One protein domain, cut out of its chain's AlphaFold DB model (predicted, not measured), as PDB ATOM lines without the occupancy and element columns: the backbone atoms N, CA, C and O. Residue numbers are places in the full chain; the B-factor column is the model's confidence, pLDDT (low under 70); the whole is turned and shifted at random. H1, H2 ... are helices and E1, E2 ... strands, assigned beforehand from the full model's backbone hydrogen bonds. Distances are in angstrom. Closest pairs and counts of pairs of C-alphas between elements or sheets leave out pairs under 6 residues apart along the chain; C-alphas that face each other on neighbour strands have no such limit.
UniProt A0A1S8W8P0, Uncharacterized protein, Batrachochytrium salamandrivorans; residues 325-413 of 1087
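Overview. This is residues 325 to 413 of the 1087 residues of an uncharacterized protein of Batrachochytrium salamandrivorans (UniProt A0A1S8W8P0). One helix, H3, runs through the middle of the domain, with a small three-stranded sheet by one side of it, helix H2 on another side, and helix H1 near its last turn. Long loops make much of the rest, and residues 387 to 392, in the loop from H2 back to H3, stick out. The printed part has 89 residues with three named helices and three named strands, in the order H1 E1 E2 E3 H2 H3; the sheet has the order E1, E2, E3 and is antiparallel. The class is mixed, helices and strands, with 43 residues, under half, in named elements. The whole is compact, with a radius of gyration of the C-alphas of 13.5 A and spans of 40 by 29 by 25 A.

Along the chain. H1, residues 325 to 333, begins with C-alpha 325 at (195.775, 221.496, 225.771) and is 12.0 A long from first to last C-alpha. The strands follow: E1, residues 337 to 339, 6.3 A; E2, residues 342 to 344, 6.0 A; and E3, residues 360 to 362, 6.8 A. H2, residues 365 to 376, is 16.5 A long and begins at C-alpha 365 (200.307, 203.718, 249.221). H3, residues 394 to 406, is the longest helix, 18.2 A, and ends at C-alpha 406 (196.478, 205.486, 229.627).

Arrangement. E1, E2 and E3 form a meander, each strand the antiparallel neighbour of the one before. E1 and E2 are a hairpin at 154 degrees, with N 337 and O 344 within hydrogen-bond range at 2.9 A. E2 and E3 are also a hairpin, at 159 degrees, with N 343 and O 361 at 2.9 A. H3 is on the sheet but only grazes it, with residues 396 to 403. H1 and H3 only just touch, with 3 pairs of C-alphas within 8 A, and only at their ends; the closest C-alphas are those of Leu 333 and Tyr 403, 6.2 A apart, and the lines are about perpendicular at 73 degrees. H2 and H3 also only just touch, with 3 pairs within 8 A; the closest C-alphas are those of Tyr 367 and Phe 397, 6.0 A apart. They run the same way at a steep tilt of 51 degrees. H1 and H2 are apart. In H1, H2 and H3 every O i to N i+4 pair is within hydrogen-bond range.

Size, cuts and confidence. The two C-alphas farthest apart are those of Gly 348 and Thr 380, 40.5 A. The printed part has no cut. The links E2 to E3, 15 residues, and H2 to H3, 17 residues, are long. The mean pLDDT of the printed part is 90.7, and residues 379 to 382 are under 70.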
ATOM      1  N   ASN A 325     195.154 221.653 224.457       85.06
ATOM      2  CA  ASN A 325     195.775 221.496 225.771       85.06
ATOM      3  C   ASN A 325     195.376 220.167 226.421       85.06
ATOM      4  O   ASN A 325     196.250 219.460 226.919       85.06
ATOM      5  N   LEU A 326     194.102 219.769 226.343       84.88
ATOM      6  CA  LEU A 326     193.639 218.455 226.795       84.88
ATOM      7  C   LEU A 326     194.295 217.307 226.006       84.88
ATOM      8  O   LEU A 326     194.782 216.351 226.608       84.88
ATOM      9  N   VAL A 327     194.366 217.400 224.672       89.50
ATOM     10  CA  VAL A 327     195.046 216.385 223.834       89.50
ATOM     11  C   VAL A 327     196.530 216.282 224.199       89.50
ATOM     12  O   VAL A 327     197.049 215.179 224.384       89.50
ATOM     13  N   LYS A 328     197.199 217.428 224.362       90.50
ATOM     14  CA  LYS A 328     198.593 217.519 224.801       90.50
ATOM     15  C   LYS A 328     198.783 216.930 226.207       90.50
ATOM     16  O   LYS A 328     199.712 216.151 226.397       90.50
ATOM     17  N   PHE A 329     197.888 217.211 227.157       90.44
ATOM     18  CA  PHE A 329     197.924 216.635 228.506       90.44
ATOM     19  C   PHE A 329     197.837 215.104 228.473       90.44
ATOM     20  O   PHE A 329     198.672 214.446 229.087       90.44
ATOM     21  N   TRP A 330     196.908 214.518 227.708       91.50
ATOM     22  CA  TRP A 330     196.809 213.056 227.570       91.50
ATOM     23  C   TRP A 330     198.069 212.431 226.954       91.50
ATOM     24  O   TRP A 330     198.545 211.401 227.433       91.50
ATOM     25  N   GLN A 331     198.649 213.067 225.930       93.62
ATOM     26  CA  GLN A 331     199.922 212.634 225.340       93.62
ATOM     27  C   GLN A 331     201.084 212.730 226.340       93.62
ATOM     28  O   GLN A 331     201.943 211.852 226.372       93.62
ATOM     29  N   GLN A 332     201.111 213.766 227.178       95.44
ATOM     30  CA  GLN A 332     202.158 213.963 228.180       95.44
ATOM     31  C   GLN A 332     201.979 213.060 229.412       95.44
ATOM     32  O   GLN A 332     202.981 212.616 229.963       95.44
ATOM     33  N   LEU A 333     200.747 212.709 229.797       96.00
ATOM     34  CA  LEU A 333     200.449 211.740 230.862       96.00
ATOM     35  C   LEU A 333     200.858 210.311 230.466       96.00
ATOM     36  O   LEU A 333     201.336 209.550 231.304       96.00
ATOM     37  N   ARG A 334     200.750 209.968 229.174       96.19
ATOM     38  CA  ARG A 334     201.311 208.728 228.606       96.19
ATOM     39  C   ARG A 334     202.845 208.692 228.628       96.19
ATOM     40  O   ARG A 334     203.434 207.621 228.613       96.19
ATOM     41  N   ASN A 335     203.482 209.859 228.676       96.75
ATOM     42  CA  ASN A 335     204.936 210.011 228.717       96.75
ATOM     43  C   ASN A 335     205.456 210.350 230.132       96.75
ATOM     44  O   ASN A 335     206.616 210.732 230.276       96.75
ATOM     45  N   ALA A 336     204.614 210.256 231.167       97.69
ATOM     46  CA  ALA A 336     205.017 210.475 232.552       97.69
ATOM     47  C   ALA A 336     205.793 209.262 233.097       97.69
ATOM     48  O   ALA A 336     205.398 208.115 232.867       97.69
ATOM     49  N   THR A 337     206.875 209.500 233.841       97.81
ATOM     50  CA  THR A 337     207.645 208.435 234.506       97.81
ATOM     51  C   THR A 337     207.160 208.229 235.937       97.81
ATOM     52  O   THR A 337     206.714 209.171 236.590       97.81
ATOM     53  N   LEU A 338     207.229 206.994 236.434       97.75
ATOM     54  CA  LEU A 338     206.944 206.655 237.826       97.75
ATOM     55  C   LEU A 338     208.234 206.133 238.462       97.75
ATOM     56  O   LEU A 338     208.682 205.033 238.147       97.75
ATOM     57  N   GLU A 339     208.833 206.940 239.332       97.38
ATOM     58  CA  GLU A 339     210.114 206.671 239.997       97.38
ATOM     59  C   GLU A 339     209.923 206.881 241.504       97.38
ATOM     60  O   GLU A 339     209.454 207.945 241.902       97.38
ATOM     61  N   ASP A 340     210.243 205.884 242.336       96.44
ATOM     62  CA  ASP A 340     210.133 205.936 243.808       96.44
ATOM     63  C   ASP A 340     208.789 206.501 244.328       96.44
ATOM     64  O   ASP A 340     208.741 207.399 245.168       96.44
ATOM     65  N   ASP A 341     207.677 205.984 243.789       97.56
ATOM     66  CA  ASP A 341     206.297 206.451 244.023       97.56
ATOM     67  C   ASP A 341     206.018 207.917 243.623       97.56
ATOM     68  O   ASP A 341     204.973 208.473 243.964       97.56
ATOM     69  N   ILE A 342     206.896 208.567 242.857       98.00
ATOM     70  CA  ILE A 342     206.700 209.926 242.338       98.00
ATOM     71  C   ILE A 342     206.378 209.863 240.843       98.00
ATOM     72  O   ILE A 342     207.256 209.674 239.997       98.00
ATOM     73  N   LEU A 343     205.108 210.100 240.503       98.12
ATOM     74  CA  LEU A 343     204.680 210.288 239.122       98.12
ATOM     75  C   LEU A 343     205.171 211.655 238.625       98.12
ATOM     76  O   LEU A 343     204.735 212.699 239.116       98.12
ATOM     77  N   SER A 344     206.088 211.648 237.663       98.12
ATOM     78  CA  SER A 344     206.748 212.824 237.097       98.12
ATOM     79  C   SER A 344     206.287 213.058 235.654       98.12
ATOM     80  O   SER A 344     206.557 212.252 234.765       98.12
ATOM     81  N   MET A 345     205.612 214.178 235.399       97.75
ATOM     82  CA  MET A 345     205.246 214.614 234.048       97.75
ATOM     83  C   MET A 345     206.488 215.096 233.268       97.75
ATOM     84  O   MET A 345     207.431 215.610 233.882       97.75
ATOM     85  N   PRO A 346     206.488 215.020 231.920       97.19
ATOM     86  CA  PRO A 346     207.556 215.575 231.087       97.19
ATOM     87  C   PRO A 346     207.828 217.060 231.369       97.19
ATOM     88  O   PRO A 346     206.902 217.826 231.639       97.19
ATOM     89  N   ALA A 347     209.085 217.495 231.246       95.38
ATOM     90  CA  ALA A 347     209.484 218.882 231.505       95.38
ATOM     91  C   ALA A 347     208.635 219.904 230.715       95.38
ATOM     92  O   ALA A 347     208.334 219.705 229.539       95.38
ATOM     93  N   GLY A 348     208.233 220.998 231.373       94.56
ATOM     94  CA  GLY A 348     207.283 221.972 230.812       94.56
ATOM     95  C   GLY A 348     205.818 221.507 230.811       94.56
ATOM     96  O   GLY A 348     204.979 222.134 230.165       94.56
ATOM     97  N   THR A 349     205.506 220.420 231.523       95.06
ATOM     98  CA  THR A 349     204.146 219.934 231.788       95.06
ATOM     99  C   THR A 349     203.878 219.945 233.283       95.06
ATOM    100  O   THR A 349     204.757 219.595 234.068       95.06
ATOM    101  N   TYR A 350     202.649 220.270 233.669       94.75
ATOM    102  CA  TYR A 350     202.228 220.339 235.063       94.75
ATOM    103  C   TYR A 350     200.889 219.628 235.251       94.75
ATOM    104  O   TYR A 350     200.093 219.526 234.308       94.75
ATOM    105  N   PHE A 351     200.637 219.107 236.450       92.12
ATOM    106  CA  PHE A 351     199.365 218.451 236.747       92.12
ATOM    107  C   PHE A 351     198.210 219.457 236.688       92.12
ATOM    108  O   PHE A 351     198.342 220.593 237.130       92.12
ATOM    109  N   LEU A 352     197.093 219.050 236.073       86.25
ATOM    110  CA  LEU A 352     195.944 219.914 235.752       86.25
ATOM    111  C   LEU A 352     196.290 221.171 234.916       86.25
ATOM    112  O   LEU A 352     195.467 222.068 234.788       86.25
ATOM    113  N   GLY A 353     197.491 221.234 234.326       87.81
ATOM    114  CA  GLY A 353     197.982 222.393 233.576       87.81
ATOM    115  C   GLY A 353     198.531 223.543 234.433       87.81
ATOM    116  O   GLY A 353     199.037 224.503 233.857       87.81
ATOM    117  N   ASP A 354     198.488 223.448 235.766       89.25
ATOM    118  CA  ASP A 354     198.894 224.520 236.686       89.25
ATOM    119  C   ASP A 354     200.364 224.373 237.142       89.25
ATOM    120  O   ASP A 354     200.685 223.428 237.870       89.25
ATOM    121  N   PRO A 355     201.268 225.317 236.796       93.06
ATOM    122  CA  PRO A 355     202.650 225.322 237.272       93.06
ATOM    123  C   PRO A 355     202.816 225.289 238.797       93.06
ATOM    124  O   PRO A 355     203.843 224.797 239.270       93.06
ATOM    125  N   VAL A 356     201.837 225.777 239.567       93.50
ATOM    126  CA  VAL A 356     201.875 225.804 241.042       93.50
ATOM    127  C   VAL A 356     201.696 224.405 241.642       93.50
ATOM    128  O   VAL A 356     202.324 224.093 242.653       93.50
ATOM    129  N   LEU A 357     200.919 223.529 240.993       88.94
ATOM    130  CA  LEU A 357     200.804 222.109 241.366       88.94
ATOM    131  C   LEU A 357     202.048 221.292 240.980       88.94
ATOM    132  O   LEU A 357     202.244 220.179 241.470       88.94
ATOM    133  N   GLY A 358     202.908 221.849 240.126       95.19
ATOM    134  CA  GLY A 358     204.176 221.253 239.730       95.19
ATOM    135  C   GLY A 358     204.046 220.079 238.754       95.19
ATOM    136  O   GLY A 358     202.968 219.688 238.302       95.19
ATOM    137  N   SER A 359     205.201 219.528 238.384       97.00
ATOM    138  CA  SER A 359     205.322 218.409 237.440       97.00
ATOM    139  C   SER A 359     205.518 217.053 238.127       97.00
ATOM    140  O   SER A 359     205.794 216.069 237.446       97.00
ATOM    141  N   LYS A 360     205.417 216.978 239.462       97.62
ATOM    142  CA  LYS A 360     205.666 215.762 240.255       97.62
ATOM    143  C   LYS A 360     204.569 215.540 241.299       97.62
ATOM    144  O   LYS A 360     204.276 216.441 242.077       97.62
ATOM    145  N   MET A 361     204.002 214.335 241.332       96.69
ATOM    146  CA  MET A 361     202.908 213.935 242.221       96.69
ATOM    147  C   MET A 361     203.291 212.662 242.976       96.69
ATOM    148  O   MET A 361     203.565 211.634 242.363       96.69
ATOM    149  N   TYR A 362     203.289 212.718 244.308       97.56
ATOM    150  CA  TYR A 362     203.545 211.546 245.145       97.56
ATOM    151  C   TYR A 362     202.313 210.628 245.209       97.56
ATOM    152  O   TYR A 362     201.225 211.047 245.622       97.56
ATOM    153  N   ILE A 363     202.495 209.373 244.806       97.69
ATOM    154  CA  ILE A 363     201.492 208.312 244.816       97.69
ATOM    155  C   ILE A 363     201.464 207.688 246.209       97.69
ATOM    156  O   ILE A 363     202.328 206.902 246.590       97.69
ATOM    157  N   ARG A 364     200.442 208.038 246.995       96.88
ATOM    158  CA  ARG A 364     200.238 207.453 248.326       96.88
ATOM    159  C   ARG A 364     200.009 205.947 248.205       96.88
ATOM    160  O   ARG A 364     199.307 205.509 247.299       96.88
ATOM    161  N   GLN A 365     200.502 205.171 249.167       96.19
ATOM    162  CA  GLN A 365     200.307 203.718 249.221       96.19
ATOM    163  C   GLN A 365     198.820 203.308 249.086       96.19
ATOM    164  O   GLN A 365     198.490 202.483 248.239       96.19
ATOM    165  N   ALA A 366     197.914 204.013 249.774       95.00
ATOM    166  CA  ALA A 366     196.462 203.828 249.653       95.00
ATOM    167  C   ALA A 366     195.901 204.027 248.225       95.00
ATOM    168  O   ALA A 366     194.855 203.480 247.892       95.00
ATOM    169  N   TYR A 367     196.573 204.790 247.351       96.44
ATOM    170  CA  TYR A 367     196.176 204.913 245.942       96.44
ATOM    171  C   TYR A 367     196.539 203.661 245.132       96.44
ATOM    172  O   TYR A 367     195.858 203.350 244.157       96.44
ATOM    173  N   LYS A 368     197.594 202.933 245.517       96.19
ATOM    174  CA  LYS A 368     197.941 201.641 244.910       96.19
ATOM    175  C   LYS A 368     196.953 200.569 245.358       96.19
ATOM    176  O   LYS A 368     196.447 199.835 244.526       96.19
ATOM    177  N   GLU A 369     196.629 200.543 246.649       95.00
ATOM    178  CA  GLU A 369     195.670 199.602 247.248       95.00
ATOM    179  C   GLU A 369     194.257 199.787 246.677       95.00
ATOM    180  O   GLU A 369     193.633 198.815 246.263       95.00
ATOM    181  N   LEU A 370     193.778 201.031 246.542       93.75
ATOM    182  CA  LEU A 370     192.501 201.318 245.875       93.75
ATOM    183  C   LEU A 370     192.511 200.957 244.380       93.75
ATOM    184  O   LEU A 370     191.502 200.478 243.868       93.75
ATOM    185  N   ALA A 371     193.625 201.174 243.673       94.69
ATOM    186  CA  ALA A 371     193.750 200.793 242.265       94.69
ATOM    187  C   ALA A 371     193.760 199.264 242.083       94.69
ATOM    188  O   ALA A 371     193.056 198.750 241.217       94.69
ATOM    189  N   LEU A 372     194.486 198.546 242.946       93.69
ATOM    190  CA  LEU A 372     194.537 197.085 242.983       93.69
ATOM    191  C   LEU A 372     193.171 196.484 243.337       93.69
ATOM    192  O   LEU A 372     192.738 195.541 242.687       93.69
ATOM    193  N   GLY A 373     192.449 197.062 244.303       91.75
ATOM    194  CA  GLY A 373     191.084 196.644 244.632       91.75
ATOM    195  C   GLY A 373     190.108 196.828 243.463       91.75
ATOM    196  O   GLY A 373     189.276 195.958 243.221       91.75
ATOM    197  N   ILE A 374     190.244 197.914 242.690       89.94
ATOM    198  CA  ILE A 374     189.475 198.139 241.452       89.94
ATOM    199  C   ILE A 374     189.833 197.104 240.372       89.94
ATOM    200  O   ILE A 374     188.935 196.605 239.695       89.94
ATOM    201  N   GLU A 375     191.112 196.760 240.218       88.94
ATOM    202  CA  GLU A 375     191.588 195.754 239.255       88.94
ATOM    203  C   GLU A 375     191.144 194.324 239.618       88.94
ATOM    204  O   GLU A 375     190.717 193.570 238.745       88.94
ATOM    205  N   GLN A 376     191.196 193.966 240.904       89.00
ATOM    206  CA  GLN A 376     190.800 192.651 241.422       89.00
ATOM    207  C   GLN A 376     189.279 192.463 241.490       89.00
ATOM    208  O   GLN A 376     188.787 191.339 241.372       89.00
ATOM    209  N   SER A 377     188.515 193.540 241.695       85.88
ATOM    210  CA  SER A 377     187.057 193.457 241.767       85.88
ATOM    211  C   SER A 377     186.450 193.023 240.426       85.88
ATOM    212  O   SER A 377     186.658 193.652 239.388       85.88
ATOM    213  N   HIS A 378     185.684 191.928 240.447       73.75
ATOM    214  CA  HIS A 378     185.142 191.310 239.236       73.75
ATOM    215  C   HIS A 378     184.377 192.305 238.346       73.75
ATOM    216  O   HIS A 378     183.553 193.090 238.823       73.75
ATOM    217  N   HIS A 379     184.567 192.185 237.026       62.88
ATOM    218  CA  HIS A 379     183.994 193.061 235.987       62.88
ATOM    219  C   HIS A 379     182.450 193.137 235.957       62.88
ATOM    220  O   HIS A 379     181.878 193.898 235.176       62.88
ATOM    221  N   THR A 380     181.760 192.360 236.796       52.84
ATOM    222  CA  THR A 380     180.313 192.425 237.036       52.84
ATOM    223  C   THR A 380     179.891 193.655 237.850       52.84
ATOM    224  O   THR A 380     178.723 194.053 237.784       52.84
ATOM    225  N   GLN A 381     180.805 194.290 238.597       60.44
ATOM    226  CA  GLN A 381     180.498 195.516 239.337       60.44
ATOM    227  C   GLN A 381     180.385 196.719 238.389       60.44
ATOM    228  O   GLN A 381     181.321 197.109 237.693       60.44
ATOM    229  N   ASN A 382     179.200 197.334 238.362       61.62
ATOM    230  CA  ASN A 382     178.825 198.371 237.396       61.62
ATOM    231  C   ASN A 382     179.347 199.783 237.757       61.62
ATOM    232  O   ASN A 382     178.604 200.766 237.698       61.62
ATOM    233  N   GLY A 383     180.638 199.883 238.078       77.94
ATOM    234  CA  GLY A 383     181.345 201.128 238.387       77.94
ATOM    235  C   GLY A 383     181.758 201.279 239.851       77.94
ATOM    236  O   GLY A 383     181.288 200.555 240.723       77.94
ATOM    237  N   PHE A 384     182.636 202.253 240.111       82.81
ATOM    238  CA  PHE A 384     183.301 202.452 241.402       82.81
ATOM    239  C   PHE A 384     183.079 203.873 241.917       82.81
ATOM    240  O   PHE A 384     183.462 204.847 241.268       82.81
ATOM    241  N   VAL A 385     182.481 204.004 243.102       85.25
ATOM    242  CA  VAL A 385     182.223 205.307 243.731       85.25
ATOM    243  C   VAL A 385     183.293 205.584 244.784       85.25
ATOM    244  O   VAL A 385     183.210 205.115 245.916       85.25
ATOM    245  N   VAL A 386     184.306 206.369 244.410       82.81
ATOM    246  CA  VAL A 386     185.403 206.768 245.306       82.81
ATOM    247  C   VAL A 386     184.919 207.867 246.257       82.81
ATOM    248  O   VAL A 386     184.930 209.056 245.926       82.81
ATOM    249  N   THR A 387     184.463 207.473 247.444       86.25
ATOM    250  CA  THR A 387     184.017 208.402 248.492       86.25
ATOM    251  C   THR A 387     185.190 208.925 249.335       86.25
ATOM    252  O   THR A 387     186.330 208.485 249.209       86.25
ATOM    253  N   GLY A 388     184.931 209.932 250.173       84.06
ATOM    254  CA  GLY A 388     185.914 210.482 251.111       84.06
ATOM    255  C   GLY A 388     185.742 211.981 251.347       84.06
ATOM    256  O   GLY A 388     185.168 212.693 250.518       84.06
ATOM    257  N   THR A 389     186.268 212.481 252.463       88.12
ATOM    258  CA  THR A 389     186.229 213.905 252.840       88.12
ATOM    259  C   THR A 389     187.051 214.796 251.887       88.12
ATOM    260  O   THR A 389     187.729 214.322 250.963       88.12
ATOM    261  N   SER A 390     186.951 216.121 252.049       84.62
ATOM    262  CA  SER A 390     187.862 217.052 251.363       84.62
ATOM    263  C   SER A 390     189.296 216.885 251.888       84.62
ATOM    264  O   SER A 390     189.497 216.394 252.994       84.62
ATOM    265  N   GLY A 391     190.305 217.227 251.085       86.00
ATOM    266  CA  GLY A 391     191.726 217.056 251.439       86.00
ATOM    267  C   GLY A 391     192.285 215.623 251.347       86.00
ATOM    268  O   GLY A 391     193.494 215.458 251.197       86.00
ATOM    269  N   MET A 392     191.442 214.579 251.319       87.81
ATOM    270  CA  MET A 392     191.878 213.168 251.190       87.81
ATOM    271  C   MET A 392     192.681 212.864 249.908       87.81
ATOM    272  O   MET A 392     193.388 211.863 249.852       87.81
ATOM    273  N   GLY A 393     192.602 213.731 248.892       92.94
ATOM    274  CA  GLY A 393     193.385 213.616 247.656       92.94
ATOM    275  C   GLY A 393     192.682 212.905 246.497       92.94
ATOM    276  O   GLY A 393     193.351 212.483 245.560       92.94
ATOM    277  N   LYS A 394     191.342 212.815 246.516       92.69
ATOM    278  CA  LYS A 394     190.521 212.184 245.459       92.69
ATOM    279  C   LYS A 394     190.894 212.625 244.032       92.69
ATOM    280  O   LYS A 394     190.938 211.791 243.138       92.69
ATOM    281  N   THR A 395     191.225 213.902 243.824       92.44
ATOM    282  CA  THR A 395     191.681 214.437 242.525       92.44
ATOM    283  C   THR A 395     193.004 213.811 242.073       92.44
ATOM    284  O   THR A 395     193.122 213.378 240.930       92.44
ATOM    285  N   TYR A 396     193.976 213.681 242.981       94.62
ATOM    286  CA  TYR A 396     195.267 213.038 242.715       94.62
ATOM    287  C   TYR A 396     195.123 211.523 242.501       94.62
ATOM    288  O   TYR A 396     195.782 210.966 241.627       94.62
ATOM    289  N   PHE A 397     194.203 210.866 243.221       95.81
ATOM    290  CA  PHE A 397     193.810 209.484 242.924       95.81
ATOM    291  C   PHE A 397     193.183 209.355 241.523       95.81
ATOM    292  O   PHE A 397     193.501 208.426 240.789       95.81
ATOM    293  N   GLY A 398     192.355 210.318 241.106       94.69
ATOM    294  CA  GLY A 398     191.819 210.387 239.744       94.69
ATOM    295  C   GLY A 398     192.918 210.472 238.681       94.69
ATOM    296  O   GLY A 398     192.903 209.696 237.730       94.69
ATOM    297  N   ILE A 399     193.911 211.348 238.870       95.06
ATOM    298  CA  ILE A 399     195.083 211.468 237.980       95.06
ATOM    299  C   ILE A 399     195.895 210.160 237.951       95.06
ATOM    300  O   ILE A 399     196.322 209.725 236.882       95.06
ATOM    301  N   TRP A 400     196.078 209.505 239.099       96.75
ATOM    302  CA  TRP A 400     196.741 208.201 239.197       96.75
ATOM    303  C   TRP A 400     195.997 207.110 238.410       96.75
ATOM    304  O   TRP A 400     196.604 206.426 237.587       96.75
ATOM    305  N   MET A 401     194.675 207.009 238.561       95.94
ATOM    306  CA  MET A 401     193.854 206.084 237.772       95.94
ATOM    307  C   MET A 401     193.913 206.399 236.270       95.94
ATOM    308  O   MET A 401     194.033 205.483 235.459       95.94
ATOM    309  N   MET A 402     193.895 207.680 235.881       95.19
ATOM    310  CA  MET A 402     194.083 208.088 234.482       95.19
ATOM    311  C   MET A 402     195.441 207.630 233.933       95.19
ATOM    312  O   MET A 402     195.490 207.100 232.826       95.19
ATOM    313  N   TYR A 403     196.524 207.772 234.702       97.06
ATOM    314  CA  TYR A 403     197.852 207.279 234.327       97.06
ATOM    315  C   TYR A 403     197.871 205.753 234.125       97.06
ATOM    316  O   TYR A 403     198.383 205.284 233.105       97.06
ATOM    317  N   LEU A 404     197.271 204.983 235.042       96.31
ATOM    318  CA  LEU A 404     197.190 203.520 234.942       96.31
ATOM    319  C   LEU A 404     196.399 203.054 233.711       96.31
ATOM    320  O   LEU A 404     196.810 202.105 233.044       96.31
ATOM    321  N   ILE A 405     195.295 203.734 233.386       94.38
ATOM    322  CA  ILE A 405     194.457 203.426 232.215       94.38
ATOM    323  C   ILE A 405     195.181 203.792 230.909       94.38
ATOM    324  O   ILE A 405     195.229 202.991 229.977       94.38
ATOM    325  N   VAL A 406     195.786 204.983 230.833       95.38
ATOM    326  CA  VAL A 406     196.478 205.486 229.627       95.38
ATOM    327  C   VAL A 406     197.706 204.648 229.263       95.38
ATOM    328  O   VAL A 406     198.019 204.493 228.081       95.38
ATOM    329  N   ASN A 407     198.383 204.082 230.264       95.12
ATOM    330  CA  ASN A 407     199.521 203.183 230.066       95.12
ATOM    331  C   ASN A 407     199.120 201.700 229.965       95.12
ATOM    332  O   ASN A 407     199.989 200.845 229.815       95.12
ATOM    333  N   GLY A 408     197.819 201.386 229.996       93.06
ATOM    334  CA  GLY A 408     197.304 200.027 229.808       93.06
ATOM    335  C   GLY A 408     197.627 199.054 230.945       93.06
ATOM    336  O   GLY A 408     197.582 197.845 230.717       93.06
ATOM    337  N   VAL A 409     197.949 199.578 232.137       93.19
ATOM    338  CA  VAL A 409     198.130 198.794 233.368       93.19
ATOM    339  C   VAL A 409     196.762 198.287 233.812       93.19
ATOM    340  O   VAL A 409     196.497 197.094 233.737       93.19
ATOM    341  N   ILE A 410     195.840 199.206 234.123       90.06
ATOM    342  CA  ILE A 410     194.427 198.864 234.305       90.06
ATOM    343  C   ILE A 410     193.758 198.865 232.934       90.06
ATOM    344  O   ILE A 410     193.521 199.917 232.331       90.06
ATOM    345  N   ARG A 411     193.423 197.672 232.443       85.69
ATOM    346  CA  ARG A 411     192.627 197.506 231.226       85.69
ATOM    347  C   ARG A 411     191.152 197.706 231.556       85.69
ATOM    348  O   ARG A 411     190.526 196.867 232.193       85.69
ATOM    349  N   LEU A 412     190.583 198.819 231.095       77.50
ATOM    350  CA  LEU A 412     189.131 198.980 231.044       77.50
ATOM    351  C   LEU A 412     188.590 198.068 229.943       77.50
ATOM    352  O   LEU A 412     188.555 198.470 228.784       77.50
ATOM    353  N   ASP A 413     188.215 196.845 230.309       70.25
ATOM    354  CA  ASP A 413     187.904 195.812 229.329       70.25
ATOM    355  C   ASP A 413     186.671 196.174 228.478       70.25
ATOM    356  O   ASP A 413     185.529 196.227 228.951       70.25
TER     357      ASP A 413